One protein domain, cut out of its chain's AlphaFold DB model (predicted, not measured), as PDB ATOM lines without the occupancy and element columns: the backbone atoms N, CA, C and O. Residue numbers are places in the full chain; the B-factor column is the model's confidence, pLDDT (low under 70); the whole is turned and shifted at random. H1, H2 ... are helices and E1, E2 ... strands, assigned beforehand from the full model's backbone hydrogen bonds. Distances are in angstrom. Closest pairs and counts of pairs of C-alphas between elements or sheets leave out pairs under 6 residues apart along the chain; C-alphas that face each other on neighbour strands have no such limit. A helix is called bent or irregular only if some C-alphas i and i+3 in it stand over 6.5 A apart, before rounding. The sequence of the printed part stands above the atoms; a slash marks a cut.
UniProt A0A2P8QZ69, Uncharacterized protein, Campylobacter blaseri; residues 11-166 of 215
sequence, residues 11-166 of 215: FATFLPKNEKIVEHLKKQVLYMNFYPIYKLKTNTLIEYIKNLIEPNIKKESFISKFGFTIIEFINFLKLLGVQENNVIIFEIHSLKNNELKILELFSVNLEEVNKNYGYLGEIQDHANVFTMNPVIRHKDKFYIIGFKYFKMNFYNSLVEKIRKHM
ATOM      1  N   PHE A  11     172.928 110.788 121.952       43.59
ATOM      2  CA  PHE A  11     171.857 111.801 122.074       43.59
ATOM      3  C   PHE A  11     171.687 112.689 120.823       43.59
ATOM      4  O   PHE A  11     170.566 113.078 120.501       43.59
ATOM      5  N   ALA A  12     172.758 112.972 120.071       44.34
ATOM      6  CA  ALA A  12     172.685 113.741 118.820       44.34
ATOM      7  C   ALA A  12     171.967 112.992 117.671       44.34
ATOM      8  O   ALA A  12     171.370 113.624 116.806       44.34
ATOM      9  N   THR A  13     171.941 111.658 117.709       43.22
ATOM     10  CA  THR A  13     171.202 110.753 116.816       43.22
ATOM     11  C   THR A  13     169.833 110.371 117.379       43.22
ATOM     12  O   THR A  13     168.972 109.967 116.602       43.22
ATOM     13  N   PHE A  14     169.572 110.559 118.685       45.53
ATOM     14  CA  PHE A  14     168.229 110.468 119.293       45.53
ATOM     15  C   PHE A  14     167.396 111.755 119.168       45.53
ATOM     16  O   PHE A  14     166.164 111.695 119.206       45.53
ATOM     17  N   LEU A  15     168.038 112.902 118.932       48.56
ATOM     18  CA  LEU A  15     167.382 114.194 118.701       48.56
ATOM     19  C   LEU A  15     166.464 114.318 117.455       48.56
ATOM     20  O   LEU A  15     165.650 115.240 117.469       48.56
ATOM     21  N   PRO A  16     166.467 113.459 116.407       44.84
ATOM     22  CA  PRO A  16     165.603 113.676 115.247       44.84
ATOM     23  C   PRO A  16     164.161 113.173 115.426       44.84
ATOM     24  O   PRO A  16     163.319 113.459 114.578       44.84
ATOM     25  N   LYS A  17     163.816 112.462 116.514       54.06
ATOM     26  CA  LYS A  17     162.406 112.172 116.853       54.06
ATOM     27  C   LYS A  17     162.109 112.559 118.298       54.06
ATOM     28  O   LYS A  17     162.233 111.737 119.203       54.06
ATOM     29  N   ASN A  18     161.657 113.803 118.482       54.38
ATOM     30  CA  ASN A  18     161.233 114.412 119.754       54.38
ATOM     31  C   ASN A  18     160.371 113.495 120.647       54.38
ATOM     32  O   ASN A  18     160.387 113.621 121.867       54.38
ATOM     33  N   GLU A  19     159.607 112.575 120.061       58.97
ATOM     34  CA  GLU A  19     158.767 111.615 120.787       58.97
ATOM     35  C   GLU A  19     159.577 110.504 121.470       58.97
ATOM     36  O   GLU A  19     159.330 110.204 122.638       58.97
ATOM     37  N   LYS A  20     160.600 109.957 120.795       62.34
ATOM     38  CA  LYS A  20     161.418 108.842 121.306       62.34
ATOM     39  C   LYS A  20     162.229 109.242 122.533       62.34
ATOM     40  O   LYS A  20     162.311 108.482 123.493       62.34
ATOM     41  N   ILE A  21     162.808 110.442 122.516       65.50
ATOM     42  CA  ILE A  21     163.620 110.947 123.631       65.50
ATOM     43  C   ILE A  21     162.757 111.251 124.860       65.50
ATOM     44  O   ILE A  21     163.129 110.917 125.979       65.50
ATOM     45  N   VAL A  22     161.557 111.802 124.659       63.31
ATOM     46  CA  VAL A  22     160.611 112.052 125.753       63.31
ATOM     47  C   VAL A  22     160.126 110.739 126.365       63.31
ATOM     48  O   VAL A  22     160.056 110.637 127.587       63.31
ATOM     49  N   GLU A  23     159.799 109.733 125.552       64.88
ATOM     50  CA  GLU A  23     159.449 108.399 126.052       64.88
ATOM     51  C   GLU A  23     160.594 107.741 126.817       64.88
ATOM     52  O   GLU A  23     160.368 107.156 127.874       64.88
ATOM     53  N   HIS A  24     161.818 107.858 126.309       67.12
ATOM     54  CA  HIS A  24     162.996 107.315 126.967       67.12
ATOM     55  C   HIS A  24     163.212 107.946 128.349       67.12
ATOM     56  O   HIS A  24     163.302 107.229 129.344       67.12
ATOM     57  N   LEU A  25     163.183 109.281 128.438       66.94
ATOM     58  CA  LEU A  25     163.311 109.999 129.709       66.94
ATOM     59  C   LEU A  25     162.182 109.655 130.689       66.94
ATOM     60  O   LEU A  25     162.430 109.502 131.883       66.94
ATOM     61  N   LYS A  26     160.946 109.478 130.200       63.84
ATOM     62  CA  LYS A  26     159.822 109.023 131.037       63.84
ATOM     63  C   LYS A  26     160.059 107.632 131.626       63.84
ATOM     64  O   LYS A  26     159.744 107.430 132.791       63.84
ATOM     65  N   LYS A  27     160.610 106.693 130.846       62.84
ATOM     66  CA  LYS A  27     160.910 105.319 131.296       62.84
ATOM     67  C   LYS A  27     162.058 105.259 132.312       62.84
ATOM     68  O   LYS A  27     162.076 104.359 133.139       62.84
ATOM     69  N   GLN A  28     163.002 106.201 132.260       56.78
ATOM     70  CA  GLN A  28     164.166 106.245 133.158       56.78
ATOM     71  C   GLN A  28     163.901 106.856 134.532       56.78
ATOM     72  O   GLN A  28     164.681 106.663 135.465       56.78
ATOM     73  N   VAL A  29     162.826 107.624 134.688       57.12
ATOM     74  CA  VAL A  29     162.369 107.982 136.027       57.12
ATOM     75  C   VAL A  29     161.833 106.682 136.630       57.12
ATOM     76  O   VAL A  29     160.711 106.297 136.321       57.12
ATOM     77  N   LEU A  30     162.672 106.011 137.443       46.34
ATOM     78  CA  LEU A  30     162.520 104.681 138.085       46.34
ATOM     79  C   LEU A  30     161.136 104.381 138.689       46.34
ATOM     80  O   LEU A  30     160.811 103.245 139.010       46.34
ATOM     81  N   TYR A  31     160.306 105.406 138.815       44.06
ATOM     82  CA  TYR A  31     158.963 105.366 139.330       44.06
ATOM     83  C   TYR A  31     158.067 106.233 138.436       44.06
ATOM     84  O   TYR A  31     157.782 107.390 138.756       44.06
ATOM     85  N   MET A  32     157.564 105.671 137.328       42.44
ATOM     86  CA  MET A  32     156.471 106.286 136.551       42.44
ATOM     87  C   MET A  32     155.265 106.664 137.441       42.44
ATOM     88  O   MET A  32     154.492 107.539 137.067       42.44
ATOM     89  N   ASN A  33     155.156 106.088 138.645       39.56
ATOM     90  CA  ASN A  33     154.141 106.393 139.657       39.56
ATOM     91  C   ASN A  33     154.230 107.817 140.248       39.56
ATOM     92  O   ASN A  33     153.221 108.324 140.727       39.56
ATOM     93  N   PHE A  34     155.395 108.479 140.213       40.66
ATOM     94  CA  PHE A  34     155.528 109.885 140.646       40.66
ATOM     95  C   PHE A  34     155.337 110.881 139.507       40.66
ATOM     96  O   PHE A  34     155.251 112.086 139.748       40.66
ATOM     97  N   TYR A  35     155.260 110.394 138.268       51.34
ATOM     98  CA  TYR A  35     154.847 111.218 137.156       51.34
ATOM     99  C   TYR A  35     153.330 111.304 137.177       51.34
ATOM    100  O   TYR A  35     152.670 110.305 136.889       51.34
ATOM    101  N   PRO A  36     152.739 112.463 137.522       47.41
ATOM    102  CA  PRO A  36     151.300 112.558 137.481       47.41
ATOM    103  C   PRO A  36     150.853 112.228 136.056       47.41
ATOM    104  O   PRO A  36     151.371 112.774 135.076       47.41
ATOM    105  N   ILE A  37     149.857 111.343 135.959       49.69
ATOM    106  CA  ILE A  37     149.093 111.067 134.732       49.69
ATOM    107  C   ILE A  37     148.655 112.405 134.087       49.69
ATOM    108  O   ILE A  37     148.523 112.523 132.868       49.69
ATOM    109  N   TYR A  38     148.543 113.456 134.908       56.00
ATOM    110  CA  TYR A  38     148.260 114.834 134.542       56.00
ATOM    111  C   TYR A  38     149.501 115.735 134.536       56.00
ATOM    112  O   TYR A  38     150.225 115.865 135.517       56.00
ATOM    113  N   LYS A  39     149.699 116.465 133.436       71.69
ATOM    114  CA  LYS A  39     150.751 117.486 133.317       71.69
ATOM    115  C   LYS A  39     150.551 118.571 134.384       71.69
ATOM    116  O   LYS A  39     149.525 119.250 134.378       71.69
ATOM    117  N   LEU A  40     151.552 118.792 135.240       81.88
ATOM    118  CA  LEU A  40     151.547 119.910 136.190       81.88
ATOM    119  C   LEU A  40     151.370 121.231 135.427       81.88
ATOM    120  O   LEU A  40     152.071 121.478 134.439       81.88
ATOM    121  N   LYS A  41     150.454 122.097 135.866       89.69
ATOM    122  CA  LYS A  41     150.309 123.441 135.287       89.69
ATOM    123  C   LYS A  41     151.523 124.291 135.668       89.69
ATOM    124  O   LYS A  41     151.986 124.238 136.803       89.69
ATOM    125  N   THR A  42     152.019 125.117 134.746       92.25
ATOM    126  CA  THR A  42     153.155 126.025 135.014       92.25
ATOM    127  C   THR A  42     152.870 126.953 136.196       92.25
ATOM    128  O   THR A  42     153.740 127.167 137.032       92.25
ATOM    129  N   ASN A  43     151.628 127.427 136.330       92.50
ATOM    130  CA  ASN A  43     151.222 128.260 137.463       92.50
ATOM    131  C   ASN A  43     151.363 127.540 138.808       92.50
ATOM    132  O   ASN A  43     151.773 128.171 139.771       92.50
ATOM    133  N   THR A  44     151.112 126.230 138.873       90.69
ATOM    134  CA  THR A  44     151.294 125.451 140.106       90.69
ATOM    135  C   THR A  44     152.770 125.366 140.498       90.69
ATOM    136  O   THR A  44     153.105 125.577 141.658       90.69
ATOM    137  N   LEU A  45     153.674 125.153 139.532       92.62
ATOM    138  CA  LEU A  45     155.121 125.219 139.781       92.62
ATOM    139  C   LEU A  45     155.533 126.602 140.318       92.62
ATOM    140  O   LEU A  45     156.312 126.701 141.263       92.62
ATOM    141  N   ILE A  46     154.993 127.671 139.729       95.75
ATOM    142  CA  ILE A  46     155.260 129.045 140.169       95.75
ATOM    143  C   ILE A  46     154.737 129.278 141.589       95.75
ATOM    144  O   ILE A  46     155.429 129.902 142.388       95.75
ATOM    145  N   GLU A  47     153.548 128.774 141.926       92.88
ATOM    146  CA  GLU A  47     153.022 128.850 143.290       92.88
ATOM    147  C   GLU A  47     153.935 128.134 144.286       92.88
ATOM    148  O   GLU A  47     154.190 128.686 145.353       92.88
ATOM    149  N   TYR A  48     154.487 126.969 143.943       93.56
ATOM    150  CA  TYR A  48     155.445 126.288 144.816       93.56
ATOM    151  C   TYR A  48     156.696 127.134 145.042       93.56
ATOM    152  O   TYR A  48     157.102 127.331 146.182       93.56
ATOM    153  N   ILE A  49     157.275 127.712 143.989       94.75
ATOM    154  CA  ILE A  49     158.458 128.574 144.126       94.75
ATOM    155  C   ILE A  49     158.145 129.789 145.008       94.75
ATOM    156  O   ILE A  49     158.882 130.062 145.952       94.75
ATOM    157  N   LYS A  50     157.032 130.483 144.752       94.62
ATOM    158  CA  LYS A  50     156.655 131.703 145.481       94.62
ATOM    159  C   LYS A  50     156.299 131.472 146.945       94.62
ATOM    160  O   LYS A  50     156.554 132.336 147.771       94.62
ATOM    161  N   ASN A  51     155.659 130.350 147.267       92.25
ATOM    162  CA  ASN A  51     155.152 130.111 148.621       92.25
ATOM    163  C   ASN A  51     156.091 129.244 149.463       92.25
ATOM    164  O   ASN A  51     156.044 129.329 150.685       92.25
ATOM    165  N   LEU A  52     156.927 128.413 148.833       92.50
ATOM    166  CA  LEU A  52     157.801 127.476 149.540       92.50
ATOM    167  C   LEU A  52     159.274 127.877 149.477       92.50
ATOM    168  O   LEU A  52     159.987 127.659 150.447       92.50
ATOM    169  N   ILE A  53     159.751 128.467 148.376       93.19
ATOM    170  CA  ILE A  53     161.174 128.816 148.230       93.19
ATOM    171  C   ILE A  53     161.408 130.288 148.559       93.19
ATOM    172  O   ILE A  53     162.185 130.590 149.459       93.19
ATOM    173  N   GLU A  54     160.732 131.192 147.849       93.94
ATOM    174  CA  GLU A  54     160.951 132.642 147.926       93.94
ATOM    175  C   GLU A  54     160.939 133.209 149.362       93.94
ATOM    176  O   GLU A  54     161.842 133.984 149.674       93.94
ATOM    177  N   PRO A  55     160.030 132.803 150.273       93.00
ATOM    178  CA  PRO A  55     160.003 133.335 151.638       93.00
ATOM    179  C   PRO A  55     161.197 132.890 152.493       93.00
ATOM    180  O   PRO A  55     161.499 133.510 153.510       93.00
ATOM    181  N   ASN A  56     161.870 131.808 152.097       92.50
ATOM    182  CA  ASN A  56     162.910 131.152 152.886       92.50
ATOM    183  C   ASN A  56     164.333 131.531 152.459       92.50
ATOM    184  O   ASN A  56     165.299 131.064 153.066       92.50
ATOM    185  N   ILE A  57     164.479 132.385 151.442       91.81
ATOM    186  CA  ILE A  57     165.769 132.811 150.897       91.81
ATOM    187  C   ILE A  57     165.938 134.330 150.985       91.81
ATOM    188  O   ILE A  57     165.009 135.102 150.761       91.81
ATOM    189  N   LYS A  58     167.164 134.776 151.276       92.31
ATOM    190  CA  LYS A  58     167.521 136.199 151.203       92.31
ATOM    191  C   LYS A  58     167.793 136.571 149.747       92.31
ATOM    192  O   LYS A  58     168.619 135.922 149.102       92.31
ATOM    193  N   LYS A  59     167.124 137.609 149.237       92.81
ATOM    194  CA  LYS A  59     167.185 138.006 147.819       92.81
ATOM    195  C   LYS A  59     168.609 138.334 147.374       92.81
ATOM    196  O   LYS A  59     169.046 137.852 146.335       92.81
ATOM    197  N   GLU A  60     169.348 139.082 148.181       93.75
ATOM    198  CA  GLU A  60     170.719 139.508 147.887       93.75
ATOM    199  C   GLU A  60     171.655 138.298 147.817       93.75
ATOM    200  O   GLU A  60     172.447 138.164 146.886       93.75
ATOM    201  N   SER A  61     171.499 137.364 148.761       92.88
ATOM    202  CA  SER A  61     172.253 136.108 148.786       92.88
ATOM    203  C   SER A  61     171.966 135.268 147.539       92.88
ATOM    204  O   SER A  61     172.899 134.797 146.890       92.88
ATOM    205  N   PHE A  62     170.694 135.157 147.148       95.62
ATOM    206  CA  PHE A  62     170.285 134.425 145.950       95.62
ATOM    207  C   PHE A  62     170.903 135.008 144.676       95.62
ATOM    208  O   PHE A  62     171.533 134.282 143.905       95.62
ATOM    209  N   ILE A  63     170.792 136.326 144.487       95.94
ATOM    210  CA  ILE A  63     171.355 137.021 143.323       95.94
ATOM    211  C   ILE A  63     172.874 136.868 143.299       95.94
ATOM    212  O   ILE A  63     173.431 136.524 142.261       95.94
ATOM    213  N   SER A  64     173.546 137.057 144.438       94.75
ATOM    214  CA  SER A  64     175.005 136.926 144.518       94.75
ATOM    215  C   SER A  64     175.494 135.525 144.148       94.75
ATOM    216  O   SER A  64     176.578 135.384 143.583       94.75
ATOM    217  N   LYS A  65     174.698 134.484 144.437       94.69
ATOM    218  CA  LYS A  65     175.102 133.098 144.203       94.69
ATOM    219  C   LYS A  65     174.764 132.591 142.809       94.69
ATOM    220  O   LYS A  65     175.531 131.802 142.261       94.69
ATOM    221  N   PHE A  66     173.633 133.016 142.253       95.25
ATOM    222  CA  PHE A  66     173.114 132.465 141.000       95.25
ATOM    223  C   PHE A  66     173.103 133.455 139.833       95.25
ATOM    224  O   PHE A  66     172.961 133.036 138.689       95.25
ATOM    225  N   GLY A  67     173.290 134.751 140.084       95.69
ATOM    226  CA  GLY A  67     173.372 135.771 139.036       95.69
ATOM    227  C   GLY A  67     172.032 136.136 138.391       95.69
ATOM    228  O   GLY A  67     172.022 136.759 137.334       95.69
ATOM    229  N   PHE A  68     170.910 135.752 139.005       96.75
ATOM    230  CA  PHE A  68     169.556 136.126 138.591       96.75
ATOM    231  C   PHE A  68     168.621 136.208 139.805       96.75
ATOM    232  O   PHE A  68     168.923 135.713 140.890       96.75
ATOM    233  N   THR A  69     167.463 136.832 139.624       96.88
ATOM    234  CA  THR A  69     166.399 136.969 140.625       96.88
ATOM    235  C   THR A  69     165.354 135.855 140.506       96.88
ATOM    236  O   THR A  69     165.106 135.307 139.432       96.88
ATOM    237  N   ILE A  70     164.639 135.565 141.598       95.81
ATOM    238  CA  ILE A  70     163.497 134.630 141.572       95.81
ATOM    239  C   ILE A  70     162.422 135.062 140.565       95.81
ATOM    240  O   ILE A  70     161.811 134.216 139.915       95.81
ATOM    241  N   ILE A  71     162.211 136.369 140.394       96.06
ATOM    242  CA  ILE A  71     161.238 136.904 139.436       96.06
ATOM    243  C   ILE A  71     161.664 136.583 137.998       96.06
ATOM    244  O   ILE A  71     160.834 136.142 137.205       96.06
ATOM    245  N   GLU A  72     162.947 136.743 137.667       97.38
ATOM    246  CA  GLU A  72     163.485 136.363 136.356       97.38
ATOM    247  C   GLU A  72     163.358 134.861 136.112       97.38
ATOM    248  O   GLU A  72     162.922 134.456 135.035       97.38
ATOM    249  N   PHE A  73     163.623 134.034 137.127       97.44
ATOM    250  CA  PHE A  73     163.411 132.594 137.023       97.44
ATOM    251  C   PHE A  73     161.937 132.230 136.791       97.44
ATOM    252  O   PHE A  73     161.620 131.419 135.923       97.44
ATOM    253  N   ILE A  74     161.007 132.871 137.502       97.06
ATOM    254  CA  ILE A  74     159.565 132.686 137.289       97.06
ATOM    255  C   ILE A  74     159.162 133.105 135.870       97.06
ATOM    256  O   ILE A  74     158.366 132.414 135.232       97.06
ATOM    257  N   ASN A  75     159.695 134.215 135.362       97.00
ATOM    258  CA  ASN A  75     159.420 134.674 134.002       97.00
ATOM    259  C   ASN A  75     159.967 133.697 132.956       97.00
ATOM    260  O   ASN A  75     159.261 133.380 132.000       97.00
ATOM    261  N   PHE A  76     161.155 133.138 133.184       96.75
ATOM    262  CA  PHE A  76     161.706 132.071 132.358       96.75
ATOM    263  C   PHE A  76     160.807 130.823 132.357       96.75
ATOM    264  O   PHE A  76     160.467 130.302 131.298       96.75
ATOM    265  N   LEU A  77     160.310 130.381 133.518       96.31
ATOM    266  CA  LEU A  77     159.379 129.245 133.596       96.31
ATOM    267  C   LEU A  77     158.052 129.508 132.871       96.31
ATOM    268  O   LEU A  77     157.493 128.590 132.267       96.31
ATOM    269  N   LYS A  78     157.541 130.745 132.903       95.94
ATOM    270  CA  LYS A  78     156.372 131.144 132.101       95.94
ATOM    271  C   LYS A  78     156.673 131.065 130.608       95.94
ATOM    272  O   LYS A  78     155.848 130.524 129.875       95.94
ATOM    273  N   LEU A  79     157.847 131.537 130.183       94.44
ATOM    274  CA  LEU A  79     158.305 131.448 128.795       94.44
ATOM    275  C   LEU A  79     158.380 129.993 128.323       94.44
ATOM    276  O   LEU A  79     157.909 129.693 127.233       94.44
ATOM    277  N   LEU A  80     158.892 129.073 129.147       93.50
ATOM    278  CA  LEU A  80     158.863 127.640 128.832       93.50
ATOM    279  C   LEU A  80     157.438 127.077 128.811       93.50
ATOM    280  O   LEU A  80     157.127 126.178 128.035       93.50
ATOM    281  N   GLY A  81     156.566 127.593 129.677       90.75
ATOM    282  CA  GLY A  81     155.186 127.145 129.829       90.75
ATOM    283  C   GLY A  81     154.279 127.420 128.636       90.75
ATOM    284  O   GLY A  81     153.293 126.702 128.492       90.75
ATOM    285  N   VAL A  82     154.603 128.417 127.810       91.62
ATOM    286  CA  VAL A  82     153.858 128.730 126.579       91.62
ATOM    287  C   VAL A  82     154.364 127.955 125.360       91.62
ATOM    288  O   VAL A  82     153.701 127.958 124.330       91.62
ATOM    289  N   GLN A  83     155.514 127.280 125.458       86.88
ATOM    290  CA  GLN A  83     156.055 126.500 124.346       86.88
ATOM    291  C   GLN A  83     155.249 125.212 124.148       86.88
ATOM    292  O   GLN A  83     155.074 124.416 125.074       86.88
ATOM    293  N   GLU A  84     154.810 124.968 122.915       78.69
ATOM    294  CA  GLU A  84     154.094 123.739 122.550       78.69
ATOM    295  C   GLU A  84     155.051 122.571 122.271       78.69
ATOM    296  O   GLU A  84     154.708 121.396 122.454       78.69
ATOM    297  N   ASN A  85     156.284 122.901 121.878       77.88
ATOM    298  CA  ASN A  85     157.300 121.935 121.500       77.88
ATOM    299  C   ASN A  85     157.788 121.112 122.695       77.88
ATOM    300  O   ASN A  85     158.097 121.615 123.775       77.88
ATOM    301  N   ASN A  86     157.931 119.808 122.462       76.94
ATOM    302  CA  ASN A  86     158.548 118.895 123.421       76.94
ATOM    303  C   ASN A  86     160.043 119.140 123.594       76.94
ATOM    304  O   ASN A  86     160.593 118.730 124.605       76.94
ATOM    305  N   VAL A  87     160.700 119.745 122.612       82.56
ATOM    306  CA  VAL A  87     162.115 120.092 122.677       82.56
ATOM    307  C   VAL A  87     162.205 121.585 122.428       82.56
ATOM    308  O   VAL A  87     161.814 122.060 121.365       82.56
ATOM    309  N   ILE A  88     162.666 122.316 123.434       88.00
ATOM    310  CA  ILE A  88     162.875 123.761 123.373       88.00
ATOM    311  C   ILE A  88     164.380 123.977 123.262       88.00
ATOM    312  O   ILE A  88     165.141 123.411 124.051       88.00
ATOM    313  N   ILE A  89     164.801 124.757 122.272       88.88
ATOM    314  CA  ILE A  89     166.210 125.000 121.965       88.88
ATOM    315  C   ILE A  89     166.497 126.482 122.169       88.88
ATOM    316  O   ILE A  89     165.775 127.324 121.640       88.88
ATOM    317  N   PHE A  90     167.559 126.780 122.908       91.38
ATOM    318  CA  PHE A  90     168.097 128.128 123.057       91.38
ATOM    319  C   PHE A  90     169.517 128.168 122.509       91.38
ATOM    320  O   PHE A  90     170.331 127.308 122.844       91.38
ATOM    321  N   GLU A  91     169.824 129.168 121.691       91.38
ATOM    322  CA  GLU A  91     171.177 129.393 121.178       91.38
ATOM    323  C   GLU A  91     171.888 130.418 122.060       91.38
ATOM    324  O   GLU A  91     171.329 131.482 122.322       91.38
ATOM    325  N   ILE A  92     173.112 130.119 122.509       91.38
ATOM    326  CA  ILE A  92     173.837 130.934 123.503       91.38
ATOM    327  C   ILE A  92     173.894 132.413 123.102       91.38
ATOM    328  O   ILE A  92     173.641 133.285 123.928       91.38
ATOM    329  N   HIS A  93     174.158 132.695 121.828       89.69
ATOM    330  CA  HIS A  93     174.313 134.056 121.305       89.69
ATOM    331  C   HIS A  93     173.015 134.877 121.285       89.69
ATOM    332  O   HIS A  93     173.066 136.093 121.139       89.69
ATOM    333  N   SER A  94     171.858 134.224 121.428       90.31
ATOM    334  CA  SER A  94     170.538 134.872 121.420       90.31
ATOM    335  C   SER A  94     170.001 135.187 122.821       90.31
ATOM    336  O   SER A  94     168.969 135.843 122.953       90.31
ATOM    337  N   LEU A  95     170.683 134.716 123.870       92.25
ATOM    338  CA  LEU A  95     170.192 134.764 125.242       92.25
ATOM    339  C   LEU A  95     170.526 136.074 125.945       92.25
ATOM    340  O   LEU A  95     171.644 136.588 125.869       92.25
ATOM    341  N   LYS A  96     169.575 136.563 126.746       93.62
ATOM    342  CA  LYS A  96     169.870 137.592 127.746       93.62
ATOM    343  C   LYS A  96     170.737 136.999 128.858       93.62
ATOM    344  O   LYS A  96     170.665 135.808 129.151       93.62
ATOM    345  N   ASN A  97     171.522 137.841 129.533       93.19
ATOM    346  CA  ASN A  97     172.449 137.386 130.576       93.19
ATOM    347  C   ASN A  97     171.755 136.587 131.700       93.19
ATOM    348  O   ASN A  97     172.270 135.570 132.148       93.19
ATOM    349  N   ASN A  98     170.566 137.006 132.132       93.06
ATOM    350  CA  ASN A  98     169.796 136.293 133.153       93.06
ATOM    351  C   ASN A  98     169.300 134.917 132.671       93.06
ATOM    352  O   ASN A  98     169.418 133.936 133.401       93.06
ATOM    353  N   GLU A  99     168.796 134.814 131.440       94.94
ATOM    354  CA  GLU A  99     168.384 133.546 130.826       94.94
ATOM    355  C   GLU A  99     169.574 132.597 130.666       94.94
ATOM    356  O   GLU A  99     169.458 131.413 130.976       94.94
ATOM    357  N   LEU A 100     170.732 133.126 130.258       95.75
ATOM    358  CA  LEU A 100     171.982 132.375 130.193       95.75
ATOM    359  C   LEU A 100     172.361 131.824 131.571       95.75
ATOM    360  O   LEU A 100     172.601 130.628 131.690       95.75
ATOM    361  N   LYS A 101     172.347 132.653 132.623       96.88
ATOM    362  CA  LYS A 101     172.670 132.215 133.993       96.88
ATOM    363  C   LYS A 101     171.713 131.145 134.510       96.88
ATOM    364  O   LYS A 101     172.148 130.195 135.159       96.88
ATOM    365  N   ILE A 102     170.423 131.267 134.192       97.00
ATOM    366  CA  ILE A 102     169.426 130.240 134.501       97.00
ATOM    367  C   ILE A 102     169.784 128.941 133.769       97.00
ATOM    368  O   ILE A 102     169.945 127.903 134.405       97.00
ATOM    369  N   LEU A 103     169.946 128.986 132.447       95.56
ATOM    370  CA  LEU A 103     170.247 127.801 131.643       95.56
ATOM    371  C   LEU A 103     171.550 127.125 132.082       95.56
ATOM    372  O   LEU A 103     171.558 125.909 132.246       95.56
ATOM    373  N   GLU A 104     172.605 127.893 132.363       94.38
ATOM    374  CA  GLU A 104     173.873 127.396 132.905       94.38
ATOM    375  C   GLU A 104     173.671 126.656 134.235       94.38
ATOM    376  O   GLU A 104     174.130 125.521 134.371       94.38
ATOM    377  N   LEU A 105     172.934 127.245 135.188       94.44
ATOM    378  CA  LEU A 105     172.705 126.664 136.517       94.44
ATOM    379  C   LEU A 105     172.024 125.287 136.461       94.44
ATOM    380  O   LEU A 105     172.349 124.393 137.253       94.44
ATOM    381  N   PHE A 106     171.057 125.142 135.553       92.81
ATOM    382  CA  PHE A 106     170.250 123.931 135.382       92.81
ATOM    383  C   PHE A 106     170.819 122.964 134.336       92.81
ATOM    384  O   PHE A 106     170.203 121.922 134.083       92.81
ATOM    385  N   SER A 107     171.957 123.299 133.719       90.44
ATOM    386  CA  SER A 107     172.543 122.502 132.646       90.44
ATOM    387  C   SER A 107     173.462 121.390 133.123       90.44
ATOM    388  O   SER A 107     174.163 121.505 134.125       90.44
ATOM    389  N   VAL A 108     173.469 120.316 132.340       83.50
ATOM    390  CA  VAL A 108     174.488 119.273 132.352       83.50
ATOM    391  C   VAL A 108     175.072 119.129 130.951       83.50
ATOM    392  O   VAL A 108     174.357 119.258 129.950       83.50
ATOM    393  N   ASN A 109     176.377 118.879 130.862       79.06
ATOM    394  CA  ASN A 109     177.033 118.660 129.577       79.06
ATOM    395  C   ASN A 109     176.573 117.335 128.966       79.06
ATOM    396  O   ASN A 109     176.493 116.316 129.652       79.06
ATOM    397  N   LEU A 110     176.330 117.324 127.653       71.19
ATOM    398  CA  LEU A 110     175.880 116.115 126.960       71.19
ATOM    399  C   LEU A 110     176.837 114.922 127.135       71.19
ATOM    400  O   LEU A 110     176.402 113.776 127.181       71.19
ATOM    401  N   GLU A 111     178.135 115.176 127.267       68.25
ATOM    402  CA  GLU A 111     179.136 114.134 127.511       68.25
ATOM    403  C   GLU A 111     178.942 113.438 128.866       68.25
ATOM    404  O   GLU A 111     179.077 112.221 128.959       68.25
ATOM    405  N   GLU A 112     178.563 114.184 129.906       66.88
ATOM    406  CA  GLU A 112     178.261 113.632 131.235       66.88
ATOM    407  C   GLU A 112     176.951 112.843 131.234       66.88
ATOM    408  O   GLU A 112     176.837 111.816 131.902       66.88
ATOM    409  N   VAL A 113     175.979 113.283 130.432       62.72
ATOM    410  CA  VAL A 113     174.756 112.520 130.167       62.72
ATOM    411  C   VAL A 113     175.127 111.190 129.503       62.72
ATOM    412  O   VAL A 113     174.796 110.128 130.019       62.72
ATOM    413  N   ASN A 114     175.899 111.211 128.416       55.91
ATOM    414  CA  ASN A 114     176.283 109.995 127.695       55.91
ATOM    415  C   ASN A 114     177.079 108.997 128.555       55.91
ATOM    416  O   ASN A 114     176.922 107.798 128.363       55.91
ATOM    417  N   LYS A 115     177.880 109.452 129.529       60.06
ATOM    418  CA  LYS A 115     178.573 108.555 130.477       60.06
ATOM    419  C   LYS A 115     177.604 107.743 131.343       60.06
ATOM    420  O   LYS A 115     177.846 106.568 131.575       60.06
ATOM    421  N   ASN A 116     176.498 108.348 131.774       52.94
ATOM    422  CA  ASN A 116     175.505 107.701 132.642       52.94
ATOM    423  C   ASN A 116     174.433 106.910 131.870       52.94
ATOM    424  O   ASN A 116     173.669 106.158 132.466       52.94
ATOM    425  N   TYR A 117     174.367 107.079 130.545       52.91
ATOM    426  CA  TYR A 117     173.335 106.479 129.692       52.91
ATOM    427  C   TYR A 117     173.895 105.686 128.497       52.91
ATOM    428  O   TYR A 117     173.127 105.246 127.646       52.91
ATOM    429  N   GLY A 118     175.218 105.500 128.430       46.28
ATOM    430  CA  GLY A 118     175.924 104.947 127.269       46.28
ATOM    431  C   GLY A 118     175.878 103.423 127.124       46.28
ATOM    432  O   GLY A 118     176.048 102.936 126.009       46.28
ATOM    433  N   TYR A 119     175.605 102.667 128.195       45.09
ATOM    434  CA  TYR A 119     175.530 101.201 128.147       45.09
ATOM    435  C   TYR A 119     174.502 100.644 129.143       45.09
ATOM    436  O   TYR A 119     174.624 100.834 130.347       45.09
ATOM    437  N   LEU A 120     173.520  99.882 128.644       46.66
ATOM    438  CA  LEU A 120     172.515  99.155 129.446       46.66
ATOM    439  C   LEU A 120     173.124  98.118 130.419       46.66
ATOM    440  O   LEU A 120     172.401  97.605 131.266       46.66
ATOM    441  N   GLY A 121     174.421  97.808 130.295       45.38
ATOM    442  CA  GLY A 121     175.126  96.793 131.086       45.38
ATOM    443  C   GLY A 121     176.174  97.308 132.082       45.38
ATOM    444  O   GLY A 121     176.715  96.494 132.817       45.38
ATOM    445  N   GLU A 122     176.464  98.614 132.136       41.12
ATOM    446  CA  GLU A 122     177.542  99.171 132.989       41.12
ATOM    447  C   GLU A 122     177.065 100.236 133.990       41.12
ATOM    448  O   GLU A 122     177.870 100.905 134.635       41.12
ATOM    449  N   ILE A 123     175.753 100.409 134.158       48.16
ATOM    450  CA  ILE A 123     175.221 101.360 135.138       48.16
ATOM    451  C   ILE A 123     175.287 100.701 136.523       48.16
ATOM    452  O   ILE A 123     174.336 100.053 136.948       48.16
ATOM    453  N   GLN A 124     176.424 100.844 137.211       44.75
ATOM    454  CA  GLN A 124     176.562 100.441 138.619       44.75
ATOM    455  C   GLN A 124     175.723 101.327 139.557       44.75
ATOM    456  O   GLN A 124     175.285 100.847 140.597       44.75
ATOM    457  N   ASP A 125     175.418 102.568 139.151       47.00
ATOM    458  CA  ASP A 125     174.599 103.520 139.908       47.00
ATOM    459  C   ASP A 125     173.541 104.180 139.009       47.00
ATOM    460  O   ASP A 125     173.851 104.963 138.111       47.00
ATOM    461  N   HIS A 126     172.258 103.904 139.260       50.94
ATOM    462  CA  HIS A 126     171.111 104.479 138.537       50.94
ATOM    463  C   HIS A 126     170.846 105.961 138.881       50.94
ATOM    464  O   HIS A 126     169.712 106.360 139.165       50.94
ATOM    465  N   ALA A 127     171.875 106.808 138.889       51.88
ATOM    466  CA  ALA A 127     171.704 108.230 139.144       51.88
ATOM    467  C   ALA A 127     171.010 108.895 137.944       51.88
ATOM    468  O   ALA A 127     171.599 109.095 136.883       51.88
ATOM    469  N   ASN A 128     169.732 109.254 138.098       56.56
ATOM    470  CA  ASN A 128     169.004 109.999 137.075       56.56
ATOM    471  C   ASN A 128     169.517 111.451 137.014       56.56
ATOM    472  O   ASN A 128     169.064 112.331 137.750       56.56
ATOM    473  N   VAL A 129     170.473 111.698 136.118       58.44
ATOM    474  CA  VAL A 129     171.138 112.997 135.928       58.44
ATOM    475  C   VAL A 129     170.139 114.098 135.546       58.44
ATOM    476  O   VAL A 129     170.303 115.254 135.947       58.44
ATOM    477  N   PHE A 130     169.055 113.738 134.849       61.56
ATOM    478  CA  PHE A 130     167.993 114.659 134.430       61.56
ATOM    479  C   PHE A 130     167.096 115.143 135.571       61.56
ATOM    480  O   PHE A 130     166.464 116.196 135.443       61.56
ATOM    481  N   THR A 131     167.014 114.410 136.686       61.44
ATOM    482  CA  THR A 131     166.228 114.843 137.852       61.44
ATOM    483  C   THR A 131     166.811 116.112 138.471       61.44
ATOM    484  O   THR A 131     166.055 116.960 138.944       61.44
ATOM    485  N   MET A 132     168.138 116.262 138.422       70.94
ATOM    486  CA  MET A 132     168.864 117.359 139.069       70.94
ATOM    487  C   MET A 132     169.450 118.385 138.100       70.94
ATOM    488  O   MET A 132     169.933 119.417 138.552       70.94
ATOM    489  N   ASN A 133     169.402 118.128 136.791       79.38
ATOM    490  CA  ASN A 133     169.822 119.070 135.754       79.38
ATOM    491  C   ASN A 133     168.865 118.944 134.548       79.38
ATOM    492  O   ASN A 133     169.086 118.121 133.660       79.38
ATOM    493  N   PRO A 134     167.749 119.698 134.530       85.44
ATOM    494  CA  PRO A 134     166.703 119.557 133.511       85.44
ATOM    495  C   PRO A 134     167.065 120.148 132.136       85.44
ATOM    496  O   PRO A 134     166.242 120.094 131.219       85.44
ATOM    497  N   VAL A 135     168.257 120.730 131.984       88.69
ATOM    498  CA  VAL A 135     168.747 121.329 130.738       88.69
ATOM    499  C   VAL A 135     169.965 120.541 130.250       88.69
ATOM    500  O   VAL A 135     170.873 120.251 131.022       88.69
ATOM    501  N   ILE A 136     170.024 120.217 128.962       85.12
ATOM    502  CA  ILE A 136     171.224 119.642 128.339       85.12
ATOM    503  C   ILE A 136     171.972 120.757 127.619       85.12
ATOM    504  O   ILE A 136     171.384 121.462 126.799       85.12
ATOM    505  N   ARG A 137     173.273 120.887 127.870       86.69
ATOM    506  CA  ARG A 137     174.164 121.739 127.082       86.69
ATOM    507  C   ARG A 137     174.903 120.900 126.046       86.69
ATOM    508  O   ARG A 137     175.535 119.896 126.382       86.69
ATOM    509  N   HIS A 138     174.854 121.327 124.791       82.50
ATOM    510  CA  HIS A 138     175.663 120.752 123.723       82.50
ATOM    511  C   HIS A 138     176.087 121.845 122.745       82.50
ATOM    512  O   HIS A 138     175.238 122.478 122.117       82.50
ATOM    513  N   LYS A 139     177.406 122.040 122.603       83.75
ATOM    514  CA  LYS A 139     177.990 123.140 121.819       83.75
ATOM    515  C   LYS A 139     177.393 124.484 122.273       83.75
ATOM    516  O   LYS A 139     177.236 124.701 123.476       83.75
ATOM    517  N   ASP A 140     177.000 125.333 121.327       87.94
ATOM    518  CA  ASP A 140     176.420 126.654 121.583       87.94
ATOM    519  C   ASP A 140     174.901 126.631 121.789       87.94
ATOM    520  O   ASP A 140     174.205 127.614 121.523       87.94
ATOM    521  N   LYS A 141     174.358 125.491 122.238       88.19
ATOM    522  CA  LYS A 141     172.919 125.299 122.412       88.19
ATOM    523  C   LYS A 141     172.575 124.671 123.755       88.19
ATOM    524  O   LYS A 141     173.251 123.763 124.247       88.19
ATOM    525  N   PHE A 142     171.455 125.129 124.304       89.44
ATOM    526  CA  PHE A 142     170.768 124.503 125.421       89.44
ATOM    527  C   PHE A 142     169.486 123.837 124.938       89.44
ATOM    528  O   PHE A 142     168.728 124.411 124.156       89.44
ATOM    529  N   TYR A 143     169.231 122.637 125.445       86.62
ATOM    530  CA  TYR A 143     168.074 121.825 125.106       86.62
ATOM    531  C   TYR A 143     167.269 121.548 126.368       86.62
ATOM    532  O   TYR A 143     167.779 120.992 127.340       86.62
ATOM    533  N   ILE A 144     165.989 121.899 126.331       87.25
ATOM    534  CA  ILE A 144     165.023 121.554 127.371       87.25
ATOM    535  C   ILE A 144     164.055 120.553 126.776       87.25
ATOM    536  O   ILE A 144     163.296 120.864 125.858       87.25
ATOM    537  N   ILE A 145     164.088 119.337 127.309       81.00
ATOM    538  CA  ILE A 145     163.317 118.217 126.781       81.00
ATOM    539  C   ILE A 145     162.153 117.935 127.718       81.00
ATOM    540  O   ILE A 145     162.314 117.695 128.908       81.00
ATOM    541  N   GLY A 146     160.950 117.962 127.163       77.12
ATOM    542  CA  GLY A 146     159.718 117.562 127.812       77.12
ATOM    543  C   GLY A 146     159.318 118.446 128.987       77.12
ATOM    544  O   GLY A 146     158.711 117.908 129.907       77.12
ATOM    545  N   PHE A 147     159.585 119.764 128.973       85.56
ATOM    546  CA  PHE A 147     159.216 120.683 130.072       85.56
ATOM    547  C   PHE A 147     157.783 120.460 130.569       85.56
ATOM    548  O   PHE A 147     157.522 120.459 131.769       85.56
ATOM    549  N   LYS A 148     156.844 120.175 129.657       83.00
ATOM    550  CA  LYS A 148     155.447 119.890 130.004       83.00
ATOM    551  C   LYS A 148     155.274 118.759 131.027       83.00
ATOM    552  O   LYS A 148     154.345 118.833 131.829       83.00
ATOM    553  N   TYR A 149     156.172 117.782 131.009       78.81
ATOM    554  CA  TYR A 149     156.274 116.678 131.951       78.81
ATOM    555  C   TYR A 149     157.279 117.021 133.069       78.81
ATOM    556  O   TYR A 149     156.946 116.940 134.247       78.81
ATOM    557  N   PHE A 150     158.477 117.500 132.744       80.12
ATOM    558  CA  PHE A 150     159.608 117.655 133.677       80.12
ATOM    559  C   PHE A 150     159.654 118.957 134.484       80.12
ATOM    560  O   PHE A 150     160.706 119.357 134.972       80.12
ATOM    561  N   LYS A 151     158.495 119.585 134.723       87.25
ATOM    562  CA  LYS A 151     158.379 120.817 135.526       87.25
ATOM    563  C   LYS A 151     158.959 120.684 136.935       87.25
ATOM    564  O   LYS A 151     159.656 121.585 137.389       87.25
ATOM    565  N   MET A 152     158.701 119.565 137.614       86.31
ATOM    566  CA  MET A 152     159.193 119.357 138.981       86.31
ATOM    567  C   MET A 152     160.713 119.207 139.058       86.31
ATOM    568  O   MET A 152     161.280 119.513 140.101       86.31
ATOM    569  N   ASN A 153     161.393 118.843 137.967       85.56
ATOM    570  CA  ASN A 153     162.855 118.780 137.960       85.56
ATOM    571  C   ASN A 153     163.466 120.177 138.133       85.56
ATOM    572  O   ASN A 153     164.479 120.313 138.806       85.56
ATOM    573  N   PHE A 154     162.823 121.232 137.617       91.19
ATOM    574  CA  PHE A 154     163.254 122.611 137.874       91.19
ATOM    575  C   PHE A 154     163.111 122.991 139.348       91.19
ATOM    576  O   PHE A 154     164.019 123.598 139.908       91.19
ATOM    577  N   TYR A 155     162.004 122.604 139.990       91.44
ATOM    578  CA  TYR A 155     161.812 122.827 141.425       91.44
ATOM    579  C   TYR A 155     162.847 122.059 142.255       91.44
ATOM    580  O   TYR A 155     163.574 122.664 143.037       91.44
ATOM    581  N   ASN A 156     162.954 120.746 142.042       87.81
ATOM    582  CA  ASN A 156     163.860 119.874 142.788       87.81
ATOM    583  C   ASN A 156     165.318 120.306 142.608       87.81
ATOM    584  O   ASN A 156     166.036 120.469 143.591       87.81
ATOM    585  N   SER A 157     165.728 120.580 141.365       89.94
ATOM    586  CA  SER A 157     167.054 121.118 141.074       89.94
ATOM    587  C   SER A 157     167.278 122.451 141.782       89.94
ATOM    588  O   SER A 157     168.336 122.644 142.366       89.94
ATOM    589  N   LEU A 158     166.315 123.379 141.769       93.75
ATOM    590  CA  LEU A 158     166.486 124.667 142.443       93.75
ATOM    591  C   LEU A 158     166.699 124.487 143.952       93.75
ATOM    592  O   LEU A 158     167.638 125.057 144.506       93.75
ATOM    593  N   VAL A 159     165.867 123.669 144.603       91.94
ATOM    594  CA  VAL A 159     165.989 123.362 146.036       91.94
ATOM    595  C   VAL A 159     167.354 122.749 146.344       91.94
ATOM    596  O   VAL A 159     168.027 123.186 147.272       91.94
ATOM    597  N   GLU A 160     167.811 121.800 145.529       89.81
ATOM    598  CA  GLU A 160     169.121 121.168 145.687       89.81
ATOM    599  C   GLU A 160     170.288 122.144 145.519       89.81
ATOM    600  O   GLU A 160     171.240 122.113 146.302       89.81
ATOM    601  N   LYS A 161     170.228 123.043 144.530       92.94
ATOM    602  CA  LYS A 161     171.275 124.053 144.311       92.94
ATOM    603  C   LYS A 161     171.295 125.057 145.467       92.94
ATOM    604  O   LYS A 161     172.377 125.376 145.953       92.94
ATOM    605  N   ILE A 162     170.134 125.491 145.971       93.69
ATOM    606  CA  ILE A 162     170.047 126.319 147.187       93.69
ATOM    607  C   ILE A 162     170.647 125.564 148.375       93.69
ATOM    608  O   ILE A 162     171.502 126.109 149.069       93.69
ATOM    609  N   ARG A 163     170.279 124.294 148.567       92.56
ATOM    610  CA  ARG A 163     170.777 123.460 149.664       92.56
ATOM    611  C   ARG A 163     172.297 123.358 149.680       92.56
ATOM    612  O   ARG A 163     172.922 123.516 150.722       92.56
ATOM    613  N   LYS A 164     172.897 123.096 148.518       91.25
ATOM    614  CA  LYS A 164     174.347 122.898 148.385       91.25
ATOM    615  C   LYS A 164     175.146 124.194 148.464       91.25
ATOM    616  O   LYS A 164     176.290 124.170 148.904       91.25
ATOM    617  N   HIS A 165     174.584 125.302 147.993       92.06
ATOM    618  CA  HIS A 165     175.366 126.507 147.712       92.06
ATOM    619  C   HIS A 165     174.971 127.734 148.534       92.06
ATOM    620  O   HIS A 165     175.716 128.714 148.519       92.06
ATOM    621  N   MET A 166     173.839 127.702 149.234       92.38
ATOM    622  CA  MET A 166     173.339 128.833 150.020       92.38
ATOM    623  C   MET A 166     172.910 128.441 151.431       92.38
ATOM    624  O   MET A 166     173.286 129.114 152.384       92.38
TER     625      MET A 166
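Overview. This is residues 11 to 166 of the 215 residues of an uncharacterized protein of Campylobacter blaseri (UniProt A0A2P8QZ69). A small, twisted sheet of four short strands, E1 to E4, stands between two groups of helices: H6 covers one face with H5, H3 and H4 beyond it, and at the other end lie H1, H2 and H7. H3, H5 and H9 run nearly along one direction, and the long last helix H9 passes from beside the sheet along H3, with short H8 packed on it. The printed part has 156 residues, with nine named helices and four named strands in the order H1 H2 H3 H4 H5 E1 H6 E2 H7 H8 E3 E4 H9. The sheet runs E1, E4, E3, E2 and is mixed; the class is mixed, helices and strands. The whole is compact, with a radius of gyration of the C-alphas of 15.5 A and spans of 45 by 37 by 33 A.

Arrangement. H1, residues 11 to 14, is close to but not clearly touching H2, residues 18 to 28; their closest C-alphas, of Phe 14 and Ile 21, are 6.3 A apart. H3, residues 42 to 56, touches H5, residues 70 to 81, opposite ways at a shallow tilt of 14 degrees, closest at the C-alphas of Thr 42 and Gly 81, 5.7 A. H4, residues 59 to 66, only just touches H6, residues 97 to 105, with 3 pairs of C-alphas within 8 A, the closest those of Phe 66 and Lys 101, 7.0 A. H5 touches H6 with residues 72 to 76 alone, about perpendicular at 80 degrees, closest at the C-alphas of Phe 73 and Ile 102, 6.9 A. E1, residues 87 to 91, is an edge strand and the antiparallel neighbour of E4, residues 141 to 145; N 88 and O 144 are within hydrogen-bond range at 2.9 A. H6 is on the sheet over E4 and E3, residues 135 to 138, at a height over the sheet of 10.0 A. E2, residues 107 to 109, is parallel to E3, with N 108 and O 135 at 2.9 A. E1, H6 and E2 make a split strand-helix-strand unit, two strands that follow each other among the strands of one sheet, with a helix between them along the chain and E4 and E3 between them in the sheet; its crossover is right-handed. H7, residues 110 to 117, lies on the opposite face from H6, over none of the strands. E2, H7, H8 and E3 make a strand-helix-strand unit, parallel neighbour strands joined through helices, also right-handed. E3 and E4 are a hairpin, with N 143 and O 136 at 2.8 A. H8, residues 129 to 132, touches H9, residues 147 to 165, closest at the C-alphas of Met 132 and Ser 157, 4.6 A. H9 touches H3 with residues 151 to 159 alone, the same way at a shallow tilt of 11 degrees, closest at the C-alphas of Leu 45 and Lys 151, 6.9 A. H2, H8 and H9 only graze the sheet. In H4, H5, H6 and H7 every O i to N i+4 pair is within hydrogen-bond range; the figures are 6 of 7 in H2, 8 of 11 in H3 and 11 of 15 in H9, and H1 and H8 are too short for such a pair.

Along the chain. H1 begins at C-alpha 11, (171.857, 111.801, 122.074). H2 is 16.0 A long, H3 21.0 A, H5 16.2 A and H9 24.6 A; E1 measures 13.1 A from C-alpha 87 at (162.115, 120.092, 122.677), and E4 12.7 A. H3 is only just irregular, with C-alphas 52 and 55 6.6 A apart; H9 is irregular, with C-alphas 149 and 152 8.1 A apart, and has a kink of 26 degrees near residue 154. H9 ends at C-alpha 165, (175.366, 126.507, 147.712).

Size, cuts and confidence. The C-alphas farthest apart are those of Glu 60 and Gly 121, 46.1 A. The printed part has no cut. The links H2 to H3, 13 residues, and H7 to H8, 11 residues, are long; the others are tight. The mean pLDDT of the printed part is 78.5, and residues 11 to 38 and 111 to 131 are under 70.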